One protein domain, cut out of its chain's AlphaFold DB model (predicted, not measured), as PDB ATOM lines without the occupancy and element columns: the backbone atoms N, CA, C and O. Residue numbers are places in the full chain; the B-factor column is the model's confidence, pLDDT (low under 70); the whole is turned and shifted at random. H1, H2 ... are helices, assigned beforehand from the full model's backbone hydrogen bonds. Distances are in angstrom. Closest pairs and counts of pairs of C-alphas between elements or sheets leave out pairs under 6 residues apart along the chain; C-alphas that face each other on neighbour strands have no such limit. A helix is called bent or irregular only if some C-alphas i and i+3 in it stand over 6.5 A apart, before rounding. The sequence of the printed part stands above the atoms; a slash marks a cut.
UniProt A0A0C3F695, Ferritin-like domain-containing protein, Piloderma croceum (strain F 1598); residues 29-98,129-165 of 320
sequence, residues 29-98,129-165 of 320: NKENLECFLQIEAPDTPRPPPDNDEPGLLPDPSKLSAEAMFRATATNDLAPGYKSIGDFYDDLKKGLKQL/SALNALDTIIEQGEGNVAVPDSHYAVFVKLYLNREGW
ATOM      1  N   ASN A  29     -23.534  43.266 -47.053       91.88
ATOM      2  CA  ASN A  29     -23.203  44.114 -48.204       91.88
ATOM      3  C   ASN A  29     -24.462  44.487 -49.011       91.88
ATOM      4  O   ASN A  29     -25.572  44.060 -48.693       91.88
ATOM      5  N   LYS A  30     -24.282  45.312 -50.053       92.56
ATOM      6  CA  LYS A  30     -25.370  45.767 -50.932       92.56
ATOM      7  C   LYS A  30     -26.147  44.571 -51.490       92.56
ATOM      8  O   LYS A  30     -27.362  44.536 -51.363       92.56
ATOM      9  N   GLU A  31     -25.440  43.590 -52.037       91.69
ATOM     10  CA  GLU A  31     -26.027  42.448 -52.740       91.69
ATOM     11  C   GLU A  31     -26.860  41.563 -51.802       91.69
ATOM     12  O   GLU A  31     -27.961  41.147 -52.154       91.69
ATOM     13  N   ASN A  32     -26.369  41.306 -50.586       92.56
ATOM     14  CA  ASN A  32     -27.089  40.483 -49.617       92.56
ATOM     15  C   ASN A  32     -28.314  41.218 -49.044       92.56
ATOM     16  O   ASN A  32     -29.365  40.615 -48.858       92.56
ATOM     17  N   LEU A  33     -28.227  42.536 -48.827       92.31
ATOM     18  CA  LEU A  33     -29.385  43.343 -48.419       92.31
ATOM     19  C   LEU A  33     -30.441  43.444 -49.532       92.31
ATOM     20  O   LEU A  33     -31.630  43.384 -49.240       92.31
ATOM     21  N   GLU A  34     -30.029  43.543 -50.800       90.25
ATOM     22  CA  GLU A  34     -30.947  43.471 -51.948       90.25
ATOM     23  C   GLU A  34     -31.661  42.121 -52.040       90.25
ATOM     24  O   GLU A  34     -32.814  42.081 -52.462       90.25
ATOM     25  N   CYS A  35     -31.001  41.023 -51.657       89.94
ATOM     26  CA  CYS A  35     -31.626  39.703 -51.574       89.94
ATOM     27  C   CYS A  35     -32.749  39.685 -50.525       89.94
ATOM     28  O   CYS A  35     -33.874  39.308 -50.843       89.94
ATOM     29  N   PHE A  36     -32.495  40.173 -49.305       90.88
ATOM     30  CA  PHE A  36     -33.535  40.268 -48.272       90.88
ATOM     31  C   PHE A  36     -34.686  41.204 -48.663       90.88
ATOM     32  O   PHE A  36     -35.844  40.880 -48.416       90.88
ATOM     33  N   LEU A  37     -34.385  42.324 -49.332       89.06
ATOM     34  CA  LEU A  37     -35.413  43.209 -49.887       89.06
ATOM     35  C   LEU A  37     -36.294  42.502 -50.917       89.06
ATOM     36  O   LEU A  37     -37.494  42.730 -50.915       89.06
ATOM     37  N   GLN A  38     -35.719  41.662 -51.783       86.69
ATOM     38  CA  GLN A  38     -36.482  40.884 -52.764       86.69
ATOM     39  C   GLN A  38     -37.374  39.829 -52.109       86.69
ATOM     40  O   GLN A  38     -38.488  39.617 -52.568       86.69
ATOM     41  N   ILE A  39     -36.890  39.170 -51.053       87.56
ATOM     42  CA  ILE A  39     -37.656  38.142 -50.335       87.56
ATOM     43  C   ILE A  39     -38.911  38.745 -49.689       87.56
ATOM     44  O   ILE A  39     -39.976  38.144 -49.769       87.56
ATOM     45  N   GLU A  40     -38.780  39.920 -49.072       89.62
ATOM     46  CA  GLU A  40     -39.850  40.568 -48.299       89.62
ATOM     47  C   GLU A  40     -40.635  41.621 -49.109       89.62
ATOM     48  O   GLU A  40     -41.467  42.334 -48.554       89.62
ATOM     49  N   ALA A  41     -40.356  41.791 -50.407       85.25
ATOM     50  CA  ALA A  41     -41.022  42.806 -51.222       85.25
ATOM     51  C   ALA A  41     -42.520  42.483 -51.423       85.25
ATOM     52  O   ALA A  41     -42.852  41.356 -51.793       85.25
ATOM     53  N   PRO A  42     -43.429  43.463 -51.264       83.06
ATOM     54  CA  PRO A  42     -44.848  43.272 -51.577       83.06
ATOM     55  C   PRO A  42     -45.102  43.186 -53.096       83.06
ATOM     56  O   PRO A  42     -44.467  43.920 -53.856       83.06
ATOM     57  N   ASP A  43     -46.088  42.388 -53.551       74.25
ATOM     58  CA  ASP A  43     -46.475  42.326 -54.988       74.25
ATOM     59  C   ASP A  43     -47.056  43.660 -55.487       74.25
ATOM     60  O   ASP A  43     -46.771  44.137 -56.586       74.25
ATOM     61  N   THR A  44     -47.864  44.310 -54.648       66.25
ATOM     62  CA  THR A  44     -48.393  45.652 -54.917       66.25
ATOM     63  C   THR A  44     -48.072  46.578 -53.754       66.25
ATOM     64  O   THR A  44     -48.344  46.210 -52.606       66.25
ATOM     65  N   PRO A  45     -47.547  47.793 -54.006       57.72
ATOM     66  CA  PRO A  45     -47.463  48.811 -52.972       57.72
ATOM     67  C   PRO A  45     -48.874  49.047 -52.430       57.72
ATOM     68  O   PRO A  45     -49.735  49.559 -53.152       57.72
ATOM     69  N   ARG A  46     -49.149  48.632 -51.188       54.50
ATOM     70  CA  ARG A  46     -50.454  48.899 -50.578       54.50
ATOM     71  C   ARG A  46     -50.591  50.417 -50.437       54.50
ATOM     72  O   ARG A  46     -49.677  51.040 -49.888       54.50
ATOM     73  N   PRO A  47     -51.670  51.028 -50.960       46.97
ATOM     74  CA  PRO A  47     -51.845  52.465 -50.850       46.97
ATOM     75  C   PRO A  47     -51.877  52.862 -49.368       46.97
ATOM     76  O   PRO A  47     -52.408  52.105 -48.547       46.97
ATOM     77  N   PRO A  48     -51.314  54.028 -49.008       46.50
ATOM     78  CA  PRO A  48     -51.508  54.563 -47.675       46.50
ATOM     79  C   PRO A  48     -53.010  54.744 -47.407       46.50
ATOM     80  O   PRO A  48     -53.729  55.151 -48.321       46.50
ATOM     81  N   PRO A  49     -53.517  54.414 -46.203       45.78
ATOM     82  CA  PRO A  49     -54.863  54.788 -45.809       45.78
ATOM     83  C   PRO A  49     -55.019  56.304 -45.953       45.78
ATOM     84  O   PRO A  49     -54.082  57.057 -45.695       45.78
ATOM     85  N   ASP A  50     -56.212  56.741 -46.353       49.09
ATOM     86  CA  ASP A  50     -56.518  58.137 -46.702       49.09
ATOM     87  C   ASP A  50     -56.284  59.151 -45.560       49.09
ATOM     88  O   ASP A  50     -56.364  60.356 -45.783       49.09
ATOM     89  N   ASN A  51     -55.975  58.687 -44.345       48.97
ATOM     90  CA  ASN A  51     -55.742  59.510 -43.166       48.97
ATOM     91  C   ASN A  51     -54.600  58.899 -42.331       48.97
ATOM     92  O   ASN A  51     -54.855  57.931 -41.625       48.97
ATOM     93  N   ASP A  52     -53.362  59.390 -42.474       46.38
ATOM     94  CA  ASP A  52     -52.385  59.641 -41.390       46.38
ATOM     95  C   ASP A  52     -50.952  59.876 -41.921       46.38
ATOM     96  O   ASP A  52     -50.639  59.680 -43.094       46.38
ATOM     97  N   GLU A  53     -50.117  60.437 -41.044       44.59
ATOM     98  CA  GLU A  53     -49.020  61.370 -41.311       44.59
ATOM     99  C   GLU A  53     -47.910  60.951 -42.308       44.59
ATOM    100  O   GLU A  53     -47.387  59.832 -42.270       44.59
ATOM    101  N   PRO A  54     -47.419  61.904 -43.130       41.56
ATOM    102  CA  PRO A  54     -46.254  61.710 -43.985       41.56
ATOM    103  C   PRO A  54     -44.971  61.630 -43.138       41.56
ATOM    104  O   PRO A  54     -44.369  62.654 -42.823       41.56
ATOM    105  N   GLY A  55     -44.510  60.426 -42.778       47.75
ATOM    106  CA  GLY A  55     -43.184  60.321 -42.150       47.75
ATOM    107  C   GLY A  55     -42.673  58.974 -41.644       47.75
ATOM    108  O   GLY A  55     -41.483  58.891 -41.346       47.75
ATOM    109  N   LEU A  56     -43.495  57.926 -41.526       51.81
ATOM    110  CA  LEU A  56     -43.064  56.710 -40.809       51.81
ATOM    111  C   LEU A  56     -42.400  55.635 -41.677       51.81
ATOM    112  O   LEU A  56     -41.575  54.874 -41.168       51.81
ATOM    113  N   LEU A  57     -42.690  55.588 -42.979       54.00
ATOM    114  CA  LEU A  57     -42.053  54.633 -43.886       54.00
ATOM    115  C   LEU A  57     -40.897  55.297 -44.651       54.00
ATOM    116  O   LEU A  57     -41.061  56.405 -45.169       54.00
ATOM    117  N   PRO A  58     -39.715  54.656 -44.728       57.06
ATOM    118  CA  PRO A  58     -38.621  55.156 -45.548       57.06
ATOM    119  C   PRO A  58     -39.077  55.244 -47.005       57.06
ATOM    120  O   PRO A  58     -39.563  54.266 -47.564       57.06
ATOM    121  N   ASP A  59     -38.911  56.424 -47.603       62.03
ATOM    122  CA  ASP A  59     -39.298  56.706 -48.985       62.03
ATOM    123  C   ASP A  59     -38.603  55.731 -49.960       62.03
ATOM    124  O   ASP A  59     -37.385  55.845 -50.166       62.03
ATOM    125  N   PRO A  60     -39.341  54.780 -50.576       58.69
ATOM    126  CA  PRO A  60     -38.769  53.785 -51.478       58.69
ATOM    127  C   PRO A  60     -38.132  54.414 -52.719       58.69
ATOM    128  O   PRO A  60     -37.275  53.788 -53.336       58.69
ATOM    129  N   SER A  61     -38.483  55.660 -53.065       62.25
ATOM    130  CA  SER A  61     -37.862  56.387 -54.181       62.25
ATOM    131  C   SER A  61     -36.376  56.697 -53.953       62.25
ATOM    132  O   SER A  61     -35.662  57.042 -54.893       62.25
ATOM    133  N   LYS A  62     -35.883  56.535 -52.714       66.06
ATOM    134  CA  LYS A  62     -34.458  56.638 -52.366       66.06
ATOM    135  C   LYS A  62     -33.677  55.347 -52.609       66.06
ATOM    136  O   LYS A  62     -32.452  55.349 -52.474       66.06
ATOM    137  N   LEU A  63     -34.348  54.243 -52.937       70.00
ATOM    138  CA  LEU A  63     -33.674  53.035 -53.395       70.00
ATOM    139  C   LEU A  63     -33.044  53.304 -54.769       70.00
ATOM    140  O   LEU A  63     -33.585  54.041 -55.592       70.00
ATOM    141  N   SER A  64     -31.883  52.705 -55.039       70.25
ATOM    142  CA  SER A  64     -31.306  52.768 -56.383       70.25
ATOM    143  C   SER A  64     -32.285  52.158 -57.388       70.25
ATOM    144  O   SER A  64     -32.952  51.173 -57.076       70.25
ATOM    145  N   ALA A  65     -32.324  52.686 -58.614       63.88
ATOM    146  CA  ALA A  65     -33.154  52.127 -59.684       63.88
ATOM    147  C   ALA A  65     -32.906  50.618 -59.880       63.88
ATOM    148  O   ALA A  65     -33.838  49.876 -60.149       63.88
ATOM    149  N   GLU A  66     -31.671  50.152 -59.665       60.44
ATOM    150  CA  GLU A  66     -31.312  48.727 -59.656       60.44
ATOM    151  C   GLU A  66     -31.962  47.936 -58.511       60.44
ATOM    152  O   GLU A  66     -32.431  46.826 -58.740       60.44
ATOM    153  N   ALA A  67     -32.001  48.488 -57.294       63.00
ATOM    154  CA  ALA A  67     -32.592  47.821 -56.136       63.00
ATOM    155  C   ALA A  67     -34.120  47.799 -56.247       63.00
ATOM    156  O   ALA A  67     -34.730  46.767 -55.989       63.00
ATOM    157  N   MET A  68     -34.729  48.896 -56.718       63.56
ATOM    158  CA  MET A  68     -36.153  48.917 -57.061       63.56
ATOM    159  C   MET A  68     -36.462  47.928 -58.179       63.56
ATOM    160  O   MET A  68     -37.405  47.156 -58.057       63.56
ATOM    161  N   PHE A  69     -35.670  47.918 -59.255       59.06
ATOM    162  CA  PHE A  69     -35.871  46.995 -60.369       59.06
ATOM    163  C   PHE A  69     -35.739  45.544 -59.918       59.06
ATOM    164  O   PHE A  69     -36.563  44.742 -60.307       59.06
ATOM    165  N   ARG A  70     -34.773  45.187 -59.065       62.59
ATOM    166  CA  ARG A  70     -34.674  43.819 -58.533       62.59
ATOM    167  C   ARG A  70     -35.818  43.468 -57.585       62.59
ATOM    168  O   ARG A  70     -36.342  42.371 -57.692       62.59
ATOM    169  N   ALA A  71     -36.221  44.384 -56.705       58.44
ATOM    170  CA  ALA A  71     -37.345  44.170 -55.792       58.44
ATOM    171  C   ALA A  71     -38.702  44.069 -56.518       58.44
ATOM    172  O   ALA A  71     -39.610  43.423 -56.017       58.44
ATOM    173  N   THR A  72     -38.840  44.696 -57.693       56.28
ATOM    174  CA  THR A  72     -40.084  44.715 -58.495       56.28
ATOM    175  C   THR A  72     -40.029  43.846 -59.749       56.28
ATOM    176  O   THR A  72     -41.052  43.653 -60.406       56.28
ATOM    177  N   ALA A  73     -38.860  43.309 -60.107       55.22
ATOM    178  CA  ALA A  73     -38.718  42.283 -61.127       55.22
ATOM    179  C   ALA A  73     -39.312  41.001 -60.548       55.22
ATOM    180  O   ALA A  73     -38.622  40.199 -59.923       55.22
ATOM    181  N   THR A  74     -40.621  40.860 -60.727       50.22
ATOM    182  CA  THR A  74     -41.438  39.736 -60.281       50.22
ATOM    183  C   THR A  74     -41.002  38.457 -60.987       50.22
ATOM    184  O   THR A  74     -41.580  38.004 -61.971       50.22
ATOM    185  N   ASN A  75     -39.945  37.839 -60.475       52.22
ATOM    186  CA  ASN A  75     -39.702  36.427 -60.694       52.22
ATOM    187  C   ASN A  75     -40.671  35.692 -59.770       52.22
ATOM    188  O   ASN A  75     -40.427  35.662 -58.572       52.22
ATOM    189  N   ASP A  76     -41.761  35.122 -60.306       55.88
ATOM    190  CA  ASP A  76     -42.820  34.537 -59.463       55.88
ATOM    191  C   ASP A  76     -42.243  33.613 -58.352       55.88
ATOM    192  O   ASP A  76     -41.823  32.522 -58.675       55.88
ATOM    193  N   LEU A  77     -42.216  33.961 -57.066       53.84
ATOM    194  CA  LEU A  77     -41.771  33.139 -55.929       53.84
ATOM    195  C   LEU A  77     -42.067  31.612 -55.942       53.84
ATOM    196  O   LEU A  77     -41.423  30.839 -55.241       53.84
ATOM    197  N   ALA A  78     -43.056  31.144 -56.695       58.78
ATOM    198  CA  ALA A  78     -43.192  29.758 -57.157       58.78
ATOM    199  C   ALA A  78     -43.828  29.793 -58.557       58.78
ATOM    200  O   ALA A  78     -44.173  30.882 -59.009       58.78
ATOM    201  N   PRO A  79     -44.058  28.674 -59.273       62.00
ATOM    202  CA  PRO A  79     -44.951  28.703 -60.432       62.00
ATOM    203  C   PRO A  79     -46.328  29.286 -60.033       62.00
ATOM    204  O   PRO A  79     -47.173  28.561 -59.519       62.00
ATOM    205  N   GLY A  80     -46.532  30.597 -60.230       70.88
ATOM    206  CA  GLY A  80     -47.788  31.310 -59.975       70.88
ATOM    207  C   GLY A  80     -47.884  32.316 -58.805       70.88
ATOM    208  O   GLY A  80     -48.965  32.882 -58.672       70.88
ATOM    209  N   TYR A  81     -46.852  32.590 -57.993       80.88
ATOM    210  CA  TYR A  81     -46.928  33.601 -56.896       80.88
ATOM    211  C   TYR A  81     -45.878  34.677 -57.066       80.88
ATOM    212  O   TYR A  81     -44.773  34.289 -57.373       80.88
ATOM    213  N   LYS A  82     -46.118  35.968 -56.825       81.31
ATOM    214  CA  LYS A  82     -45.090  37.013 -57.021       81.31
ATOM    215  C   LYS A  82     -44.531  37.583 -55.722       81.31
ATOM    216  O   LYS A  82     -43.422  38.108 -55.747       81.31
ATOM    217  N   SER A  83     -45.241  37.410 -54.611       85.12
ATOM    218  CA  SER A  83     -44.778  37.757 -53.265       85.12
ATOM    219  C   SER A  83     -45.170  36.702 -52.218       85.12
ATOM    220  O   SER A  83     -45.908  35.751 -52.510       85.12
ATOM    221  N   ILE A  84     -44.612  36.797 -51.004       86.75
ATOM    222  CA  ILE A  84     -44.914  35.860 -49.908       86.75
ATOM    223  C   ILE A  84     -46.396  36.011 -49.524       86.75
ATOM    224  O   ILE A  84     -47.095  35.027 -49.280       86.75
ATOM    225  N   GLY A  85     -46.888  37.246 -49.567       88.44
ATOM    226  CA  GLY A  85     -48.280  37.648 -49.476       88.44
ATOM    227  C   GLY A  85     -49.162  36.952 -50.501       88.44
ATOM    228  O   GLY A  85     -50.157  36.358 -50.098       88.44
ATOM    229  N   ASP A  86     -48.773  36.910 -51.780       87.12
ATOM    230  CA  ASP A  86     -49.537  36.184 -52.810       87.12
ATOM    231  C   ASP A  86     -49.703  34.697 -52.472       87.12
ATOM    232  O   ASP A  86     -50.791  34.130 -52.626       87.12
ATOM    233  N   PHE A  87     -48.628  34.059 -52.000       89.44
ATOM    234  CA  PHE A  87     -48.667  32.665 -51.566       89.44
ATOM    235  C   PHE A  87     -49.646  32.476 -50.397       89.44
ATOM    236  O   PHE A  87     -50.497  31.580 -50.426       89.44
ATOM    237  N   TYR A  88     -49.562  33.331 -49.376       91.44
ATOM    238  CA  TYR A  88     -50.454  33.248 -48.222       91.44
ATOM    239  C   TYR A  88     -51.901  33.615 -48.554       91.44
ATOM    240  O   TYR A  88     -52.820  33.020 -47.989       91.44
ATOM    241  N   ASP A  89     -52.143  34.526 -49.491       91.06
ATOM    242  CA  ASP A  89     -53.488  34.872 -49.941       91.06
ATOM    243  C   ASP A  89     -54.154  33.719 -50.696       91.06
ATOM    244  O   ASP A  89     -55.364  33.512 -50.557       91.06
ATOM    245  N   ASP A  90     -53.396  32.908 -51.436       91.69
ATOM    246  CA  ASP A  90     -53.935  31.679 -52.017       91.69
ATOM    247  C   ASP A  90     -54.217  30.610 -50.956       91.69
ATOM    248  O   ASP A  90     -55.295  30.005 -50.951       91.69
ATOM    249  N   LEU A  91     -53.330  30.469 -49.964       93.25
ATOM    250  CA  LEU A  91     -53.582  29.608 -48.808       93.25
ATOM    251  C   LEU A  91     -54.871  30.012 -48.069       93.25
ATOM    252  O   LEU A  91     -55.684  29.143 -47.741       93.25
ATOM    253  N   LYS A  92     -55.127  31.316 -47.880       95.56
ATOM    254  CA  LYS A  92     -56.384  31.821 -47.291       95.56
ATOM    255  C   LYS A  92     -57.614  31.364 -48.076       95.56
ATOM    256  O   LYS A  92     -58.630  31.043 -47.459       95.56
ATOM    257  N   LYS A  93     -57.562  31.320 -49.415       95.56
ATOM    258  CA  LYS A  93     -58.688  30.822 -50.235       95.56
ATOM    259  C   LYS A  93     -58.978  29.355 -49.941       95.56
ATOM    260  O   LYS A  93     -60.147  28.991 -49.846       95.56
ATOM    261  N   GLY A  94     -57.935  28.541 -49.769       95.44
ATOM    262  CA  GLY A  94     -58.066  27.143 -49.360       95.44
ATOM    263  C   GLY A  94     -58.665  27.005 -47.959       95.44
ATOM    264  O   GLY A  94     -59.640  26.279 -47.777       95.44
ATOM    265  N   LEU A  95     -58.151  27.760 -46.981       95.94
ATOM    266  CA  LEU A  95     -58.649  27.714 -45.598       95.94
ATOM    267  C   LEU A  95     -60.125  28.112 -45.480       95.94
ATOM    268  O   LEU A  95     -60.859  27.485 -44.720       95.94
ATOM    269  N   LYS A  96     -60.584  29.088 -46.276       96.94
ATOM    270  CA  LYS A  96     -61.994  29.522 -46.325       96.94
ATOM    271  C   LYS A  96     -62.972  28.418 -46.741       96.94
ATOM    272  O   LYS A  96     -64.164  28.524 -46.464       96.94
ATOM    273  N   GLN A  97     -62.487  27.371 -47.407       97.06
ATOM    274  CA  GLN A  97     -63.304  26.232 -47.841       97.06
ATOM    275  C   GLN A  97     -63.396  25.126 -46.781       97.06
ATOM    276  O   GLN A  97     -64.199  24.205 -46.928       97.06
ATOM    277  N   LEU A  98     -62.583  25.194 -45.723       96.38
ATOM    278  CA  LEU A  98     -62.570  24.203 -44.653       96.38
ATOM    279  C   LEU A  98     -63.586  24.566 -43.559       96.38
ATOM    280  O   LEU A  98     -63.700  25.740 -43.204       96.38
ATOM    281  N   SER A 129     -59.368  32.700 -36.621       95.25
ATOM    282  CA  SER A 129     -58.038  32.731 -36.002       95.25
ATOM    283  C   SER A 129     -56.945  32.234 -36.953       95.25
ATOM    284  O   SER A 129     -55.860  32.811 -36.972       95.25
ATOM    285  N   ALA A 130     -57.233  31.239 -37.801       95.69
ATOM    286  CA  ALA A 130     -56.302  30.801 -38.843       95.69
ATOM    287  C   ALA A 130     -56.027  31.904 -39.878       95.69
ATOM    288  O   ALA A 130     -54.875  32.146 -40.234       95.69
ATOM    289  N   LEU A 131     -57.077  32.586 -40.350       95.44
ATOM    290  CA  LEU A 131     -56.942  33.701 -41.291       95.44
ATOM    291  C   LEU A 131     -56.180  34.872 -40.662       95.44
ATOM    292  O   LEU A 131     -55.265  35.389 -41.295       95.44
ATOM    293  N   ASN A 132     -56.485  35.209 -39.405       93.19
ATOM    294  CA  ASN A 132     -55.783  36.252 -38.660       93.19
ATOM    295  C   ASN A 132     -54.285  35.944 -38.509       93.19
ATOM    296  O   ASN A 132     -53.454  36.818 -38.722       93.19
ATOM    297  N   ALA A 133     -53.922  34.691 -38.212       93.00
ATOM    298  CA  ALA A 133     -52.519  34.281 -38.140       93.00
ATOM    299  C   ALA A 133     -51.786  34.473 -39.484       93.00
ATOM    300  O   ALA A 133     -50.631  34.892 -39.502       93.00
ATOM    301  N   LEU A 134     -52.454  34.198 -40.613       93.44
ATOM    302  CA  LEU A 134     -51.885  34.463 -41.939       93.44
ATOM    303  C   LEU A 134     -51.773  35.960 -42.235       93.44
ATOM    304  O   LEU A 134     -50.778  36.373 -42.824       93.44
ATOM    305  N   ASP A 135     -52.754  36.769 -41.832       91.38
ATOM    306  CA  ASP A 135     -52.671  38.229 -41.951       91.38
ATOM    307  C   ASP A 135     -51.460  38.767 -41.174       91.38
ATOM    308  O   ASP A 135     -50.654  39.490 -41.752       91.38
ATOM    309  N   THR A 136     -51.246  38.316 -39.932       90.62
ATOM    310  CA  THR A 136     -50.069  38.696 -39.131       90.62
ATOM    311  C   THR A 136     -48.748  38.377 -39.834       90.62
ATOM    312  O   THR A 136     -47.861  39.227 -39.858       90.62
ATOM    313  N   ILE A 137     -48.604  37.195 -40.451       90.62
ATOM    314  CA  ILE A 137     -47.367  36.826 -41.169       90.62
ATOM    315  C   ILE A 137     -47.099  37.783 -42.339       90.62
ATOM    316  O   ILE A 137     -45.974  38.252 -42.505       90.62
ATOM    317  N   ILE A 138     -48.124  38.087 -43.141       89.94
ATOM    318  CA  ILE A 138     -47.984  38.999 -44.286       89.94
ATOM    319  C   ILE A 138     -47.633  40.410 -43.801       89.94
ATOM    320  O   ILE A 138     -46.741  41.051 -44.354       89.94
ATOM    321  N   GLU A 139     -48.311  40.890 -42.759       88.88
ATOM    322  CA  GLU A 139     -48.101  42.230 -42.209       88.88
ATOM    323  C   GLU A 139     -46.723  42.401 -41.563       88.88
ATOM    324  O   GLU A 139     -46.111  43.457 -41.713       88.88
ATOM    325  N   GLN A 140     -46.207  41.378 -40.880       88.88
ATOM    326  CA  GLN A 140     -44.856  41.409 -40.314       88.88
ATOM    327  C   GLN A 140     -43.768  41.305 -41.392       88.88
ATOM    328  O   GLN A 140     -42.738  41.959 -41.256       88.88
ATOM    329  N   GLY A 141     -43.979  40.528 -42.461       88.31
ATOM    330  CA  GLY A 141     -43.015  40.382 -43.559       88.31
ATOM    331  C   GLY A 141     -42.996  41.592 -44.498       88.31
ATOM    332  O   GLY A 141     -42.092  42.432 -44.457       88.31
ATOM    333  N   GLU A 142     -44.039  41.713 -45.317       86.38
ATOM    334  CA  GLU A 142     -44.129  42.706 -46.400       86.38
ATOM    335  C   GLU A 142     -44.548  44.094 -45.907       86.38
ATOM    336  O   GLU A 142     -44.307  45.112 -46.564       86.38
ATOM    337  N   GLY A 143     -45.178  44.141 -44.734       76.25
ATOM    338  CA  GLY A 143     -45.726  45.360 -44.172       76.25
ATOM    339  C   GLY A 143     -47.140  45.687 -44.624       76.25
ATOM    340  O   GLY A 143     -47.681  45.219 -45.625       76.25
ATOM    341  N   ASN A 144     -47.734  46.587 -43.855       67.50
ATOM    342  CA  ASN A 144     -48.834  47.445 -44.260       67.50
ATOM    343  C   ASN A 144     -48.548  48.841 -43.661       67.50
ATOM    344  O   ASN A 144     -47.563  49.026 -42.944       67.50
ATOM    345  N   VAL A 145     -49.390  49.843 -43.923       54.91
ATOM    346  CA  VAL A 145     -49.142  51.197 -43.381       54.91
ATOM    347  C   VAL A 145     -49.264  51.259 -41.848       54.91
ATOM    348  O   VAL A 145     -48.733  52.174 -41.227       54.91
ATOM    349  N   ALA A 146     -49.887  50.261 -41.221       54.50
ATOM    350  CA  ALA A 146     -50.013  50.150 -39.772       54.50
ATOM    351  C   ALA A 146     -48.810  49.464 -39.087       54.50
ATOM    352  O   ALA A 146     -48.709  49.534 -37.864       54.50
ATOM    353  N   VAL A 147     -47.889  48.838 -39.836       67.44
ATOM    354  CA  VAL A 147     -46.726  48.113 -39.287       67.44
ATOM    355  C   VAL A 147     -45.417  48.781 -39.744       67.44
ATOM    356  O   VAL A 147     -44.801  48.358 -40.728       67.44
ATOM    357  N   PRO A 148     -44.959  49.839 -39.040       68.31
ATOM    358  CA  PRO A 148     -43.762  50.612 -39.408       68.31
ATOM    359  C   PRO A 148     -42.440  49.831 -39.281       68.31
ATOM    360  O   PRO A 148     -41.398  50.292 -39.768       68.31
ATOM    361  N   ASP A 149     -42.484  48.661 -38.640       82.38
ATOM    362  CA  ASP A 149     -41.346  47.774 -38.389       82.38
ATOM    363  C   ASP A 149     -41.513  46.395 -39.048       82.38
ATOM    364  O   ASP A 149     -41.005  45.393 -38.550       82.38
ATOM    365  N   SER A 150     -42.194  46.343 -40.197       89.44
ATOM    366  CA  SER A 150     -42.179  45.156 -41.056       89.44
ATOM    367  C   SER A 150     -40.764  44.812 -41.518       89.44
ATOM    368  O   SER A 150     -39.895  45.688 -41.611       89.44
ATOM    369  N   HIS A 151     -40.518  43.545 -41.852       92.00
ATOM    370  CA  HIS A 151     -39.217  43.089 -42.327       92.00
ATOM    371  C   HIS A 151     -38.767  43.888 -43.549       92.00
ATOM    372  O   HIS A 151     -37.635  44.374 -43.568       92.00
ATOM    373  N   TYR A 152     -39.654  44.113 -44.524       89.56
ATOM    374  CA  TYR A 152     -39.347  44.946 -45.685       89.56
ATOM    375  C   TYR A 152     -38.906  46.358 -45.278       89.56
ATOM    376  O   TYR A 152     -37.838  46.818 -45.692       89.56
ATOM    377  N   ALA A 153     -39.662  47.040 -44.408       88.00
ATOM    378  CA  ALA A 153     -39.307  48.381 -43.942       88.00
ATOM    379  C   ALA A 153     -37.968  48.394 -43.187       88.00
ATOM    380  O   ALA A 153     -37.154  49.303 -43.385       88.00
ATOM    381  N   VAL A 154     -37.704  47.378 -42.359       90.56
ATOM    382  CA  VAL A 154     -36.417  47.193 -41.677       90.56
ATOM    383  C   VAL A 154     -35.296  47.022 -42.699       90.56
ATOM    384  O   VAL A 154     -34.306  47.752 -42.630       90.56
ATOM    385  N   PHE A 155     -35.443  46.144 -43.692       91.69
ATOM    386  CA  PHE A 155     -34.425  45.944 -44.722       91.69
ATOM    387  C   PHE A 155     -34.207  47.187 -45.589       91.69
ATOM    388  O   PHE A 155     -33.063  47.463 -45.950       91.69
ATOM    389  N   VAL A 156     -35.233  48.008 -45.843       88.62
ATOM    390  CA  VAL A 156     -35.062  49.313 -46.506       88.62
ATOM    391  C   VAL A 156     -34.229  50.251 -45.631       88.62
ATOM    392  O   VAL A 156     -33.257  50.836 -46.116       88.62
ATOM    393  N   LYS A 157     -34.543  50.368 -44.330       89.69
ATOM    394  CA  LYS A 157     -33.750  51.174 -43.377       89.69
ATOM    395  C   LYS A 157     -32.292  50.694 -43.342       89.69
ATOM    396  O   LYS A 157     -31.373  51.514 -43.392       89.69
ATOM    397  N   LEU A 158     -32.069  49.383 -43.290       91.44
ATOM    398  CA  LEU A 158     -30.743  48.759 -43.307       91.44
ATOM    399  C   LEU A 158     -29.995  49.062 -44.617       91.44
ATOM    400  O   LEU A 158     -28.851  49.514 -44.588       91.44
ATOM    401  N   TYR A 159     -30.658  48.895 -45.761       90.62
ATOM    402  CA  TYR A 159     -30.092  49.171 -47.077       90.62
ATOM    403  C   TYR A 159     -29.679  50.635 -47.228       90.62
ATOM    404  O   TYR A 159     -28.555  50.904 -47.649       90.62
ATOM    405  N   LEU A 160     -30.536  51.589 -46.858       89.19
ATOM    406  CA  LEU A 160     -30.243  53.021 -46.988       89.19
ATOM    407  C   LEU A 160     -29.069  53.473 -46.106       89.19
ATOM    408  O   LEU A 160     -28.341  54.384 -46.490       89.19
ATOM    409  N   ASN A 161     -28.845  52.819 -44.963       90.62
ATOM    410  CA  ASN A 161     -27.780  53.170 -44.017       90.62
ATOM    411  C   ASN A 161     -26.487  52.347 -44.179       90.62
ATOM    412  O   ASN A 161     -25.533  52.549 -43.424       90.62
ATOM    413  N   ARG A 162     -26.422  51.436 -45.161       92.31
ATOM    414  CA  ARG A 162     -25.336  50.445 -45.308       92.31
ATOM    415  C   ARG A 162     -23.928  51.039 -45.437       92.31
ATOM    416  O   ARG A 162     -22.960  50.396 -45.039       92.31
ATOM    417  N   GLU A 163     -23.799  52.243 -45.997       89.31
ATOM    418  CA  GLU A 163     -22.502  52.899 -46.235       89.31
ATOM    419  C   GLU A 163     -21.811  53.340 -44.936       89.31
ATOM    420  O   GLU A 163     -20.590  53.485 -44.905       89.31
ATOM    421  N   GLY A 164     -22.570  53.507 -43.847       87.56
ATOM    422  CA  GLY A 164     -22.036  53.906 -42.544       87.56
ATOM    423  C   GLY A 164     -21.507  52.754 -41.685       87.56
ATOM    424  O   GLY A 164     -21.037  52.996 -40.574       87.56
ATOM    425  N   TRP A 165     -21.611  51.499 -42.134       89.75
ATOM    426  CA  TRP A 165     -21.321  50.341 -41.287       89.75
ATOM    427  C   TRP A 165     -19.906  49.804 -41.470       89.75
ATOM    428  O   TRP A 165     -19.439  49.563 -42.582       89.75
TER     429      TRP A 165
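This is residues 29 to 98 and 129 to 165 of the 320 residues of the protein "Ferritin-like domain-containing protein" of Piloderma croceum (strain F 1598) (UniProt A0A0C3F695). Two pairs of antiparallel helices, H1 with H5 and H3 with H4, lie end to end, making two nearly straight rows side by side: H1 then H3, and H4 then H5. The short helix H2 packs on H1 without reaching H5, and residues 40 to 64 form a long loop with no named element. The printed part has 107 residues with five named helices, H1 to H5 in order, and no named strand; the class is all helix. It is compact, with a radius of gyration of the C-alphas of 14.7 A and spans of 50 by 35 by 22 A.

H1, residues 30 to 39, begins at C-alpha 30 (-25.370, 45.767, -50.932) and is 14.5 A long. H2 is residues 65 to 72, 10.2 A. H3, residues 84 to 95, is 16.5 A long and begins at C-alpha 84 (-44.914, 35.860, -49.908). H4 is residues 129 to 141, 18.5 A. H5, residues 151 to 164, is 20.3 A long and ends at C-alpha 164 (-22.036, 53.906, -42.544); it is irregular, C-alphas 160 and 163 being 7.8 A apart.

H1 and H5 touch, closest at the C-alphas of Leu 37 and Phe 155, 5.9 A, opposite ways at a shallow tilt of 7 degrees. H1 touches H2, closest at the C-alphas of Gln 38 and Ala 71, 4.6 A, the same way at a shallow tilt of 28 degrees. H1 and H3 are close but not clearly touching, the closest C-alphas, of Ile 39 and Ile 84, being 7.6 A apart. H3 and H4 touch, closest at the C-alphas of Gly 85 and Ile 138, 5.4 A, opposite ways at a shallow tilt of 5 degrees. H4, with residues 140 to 141 alone, only just touches H5, with 3 pairs of C-alphas within 8 A, closest Gly 141 and His 151, 4.8 A. H2 and H3 are apart. Every O i to N i+4 pair is within hydrogen-bond range in H1, H2, H3 and H4; in H5, 8 of 10 are.

The two C-alphas farthest apart, of Leu 98 and Gly 164, are 50.3 A apart. Residues 99 to 128 are not printed, and C-alphas 98 and 129 are 13.0 A apart across this cut. The links H1 to H2 and H2 to H3 are long. The model's pLDDT is under 70 in residues 44 to 62, 65 to 79 and 144 to 148.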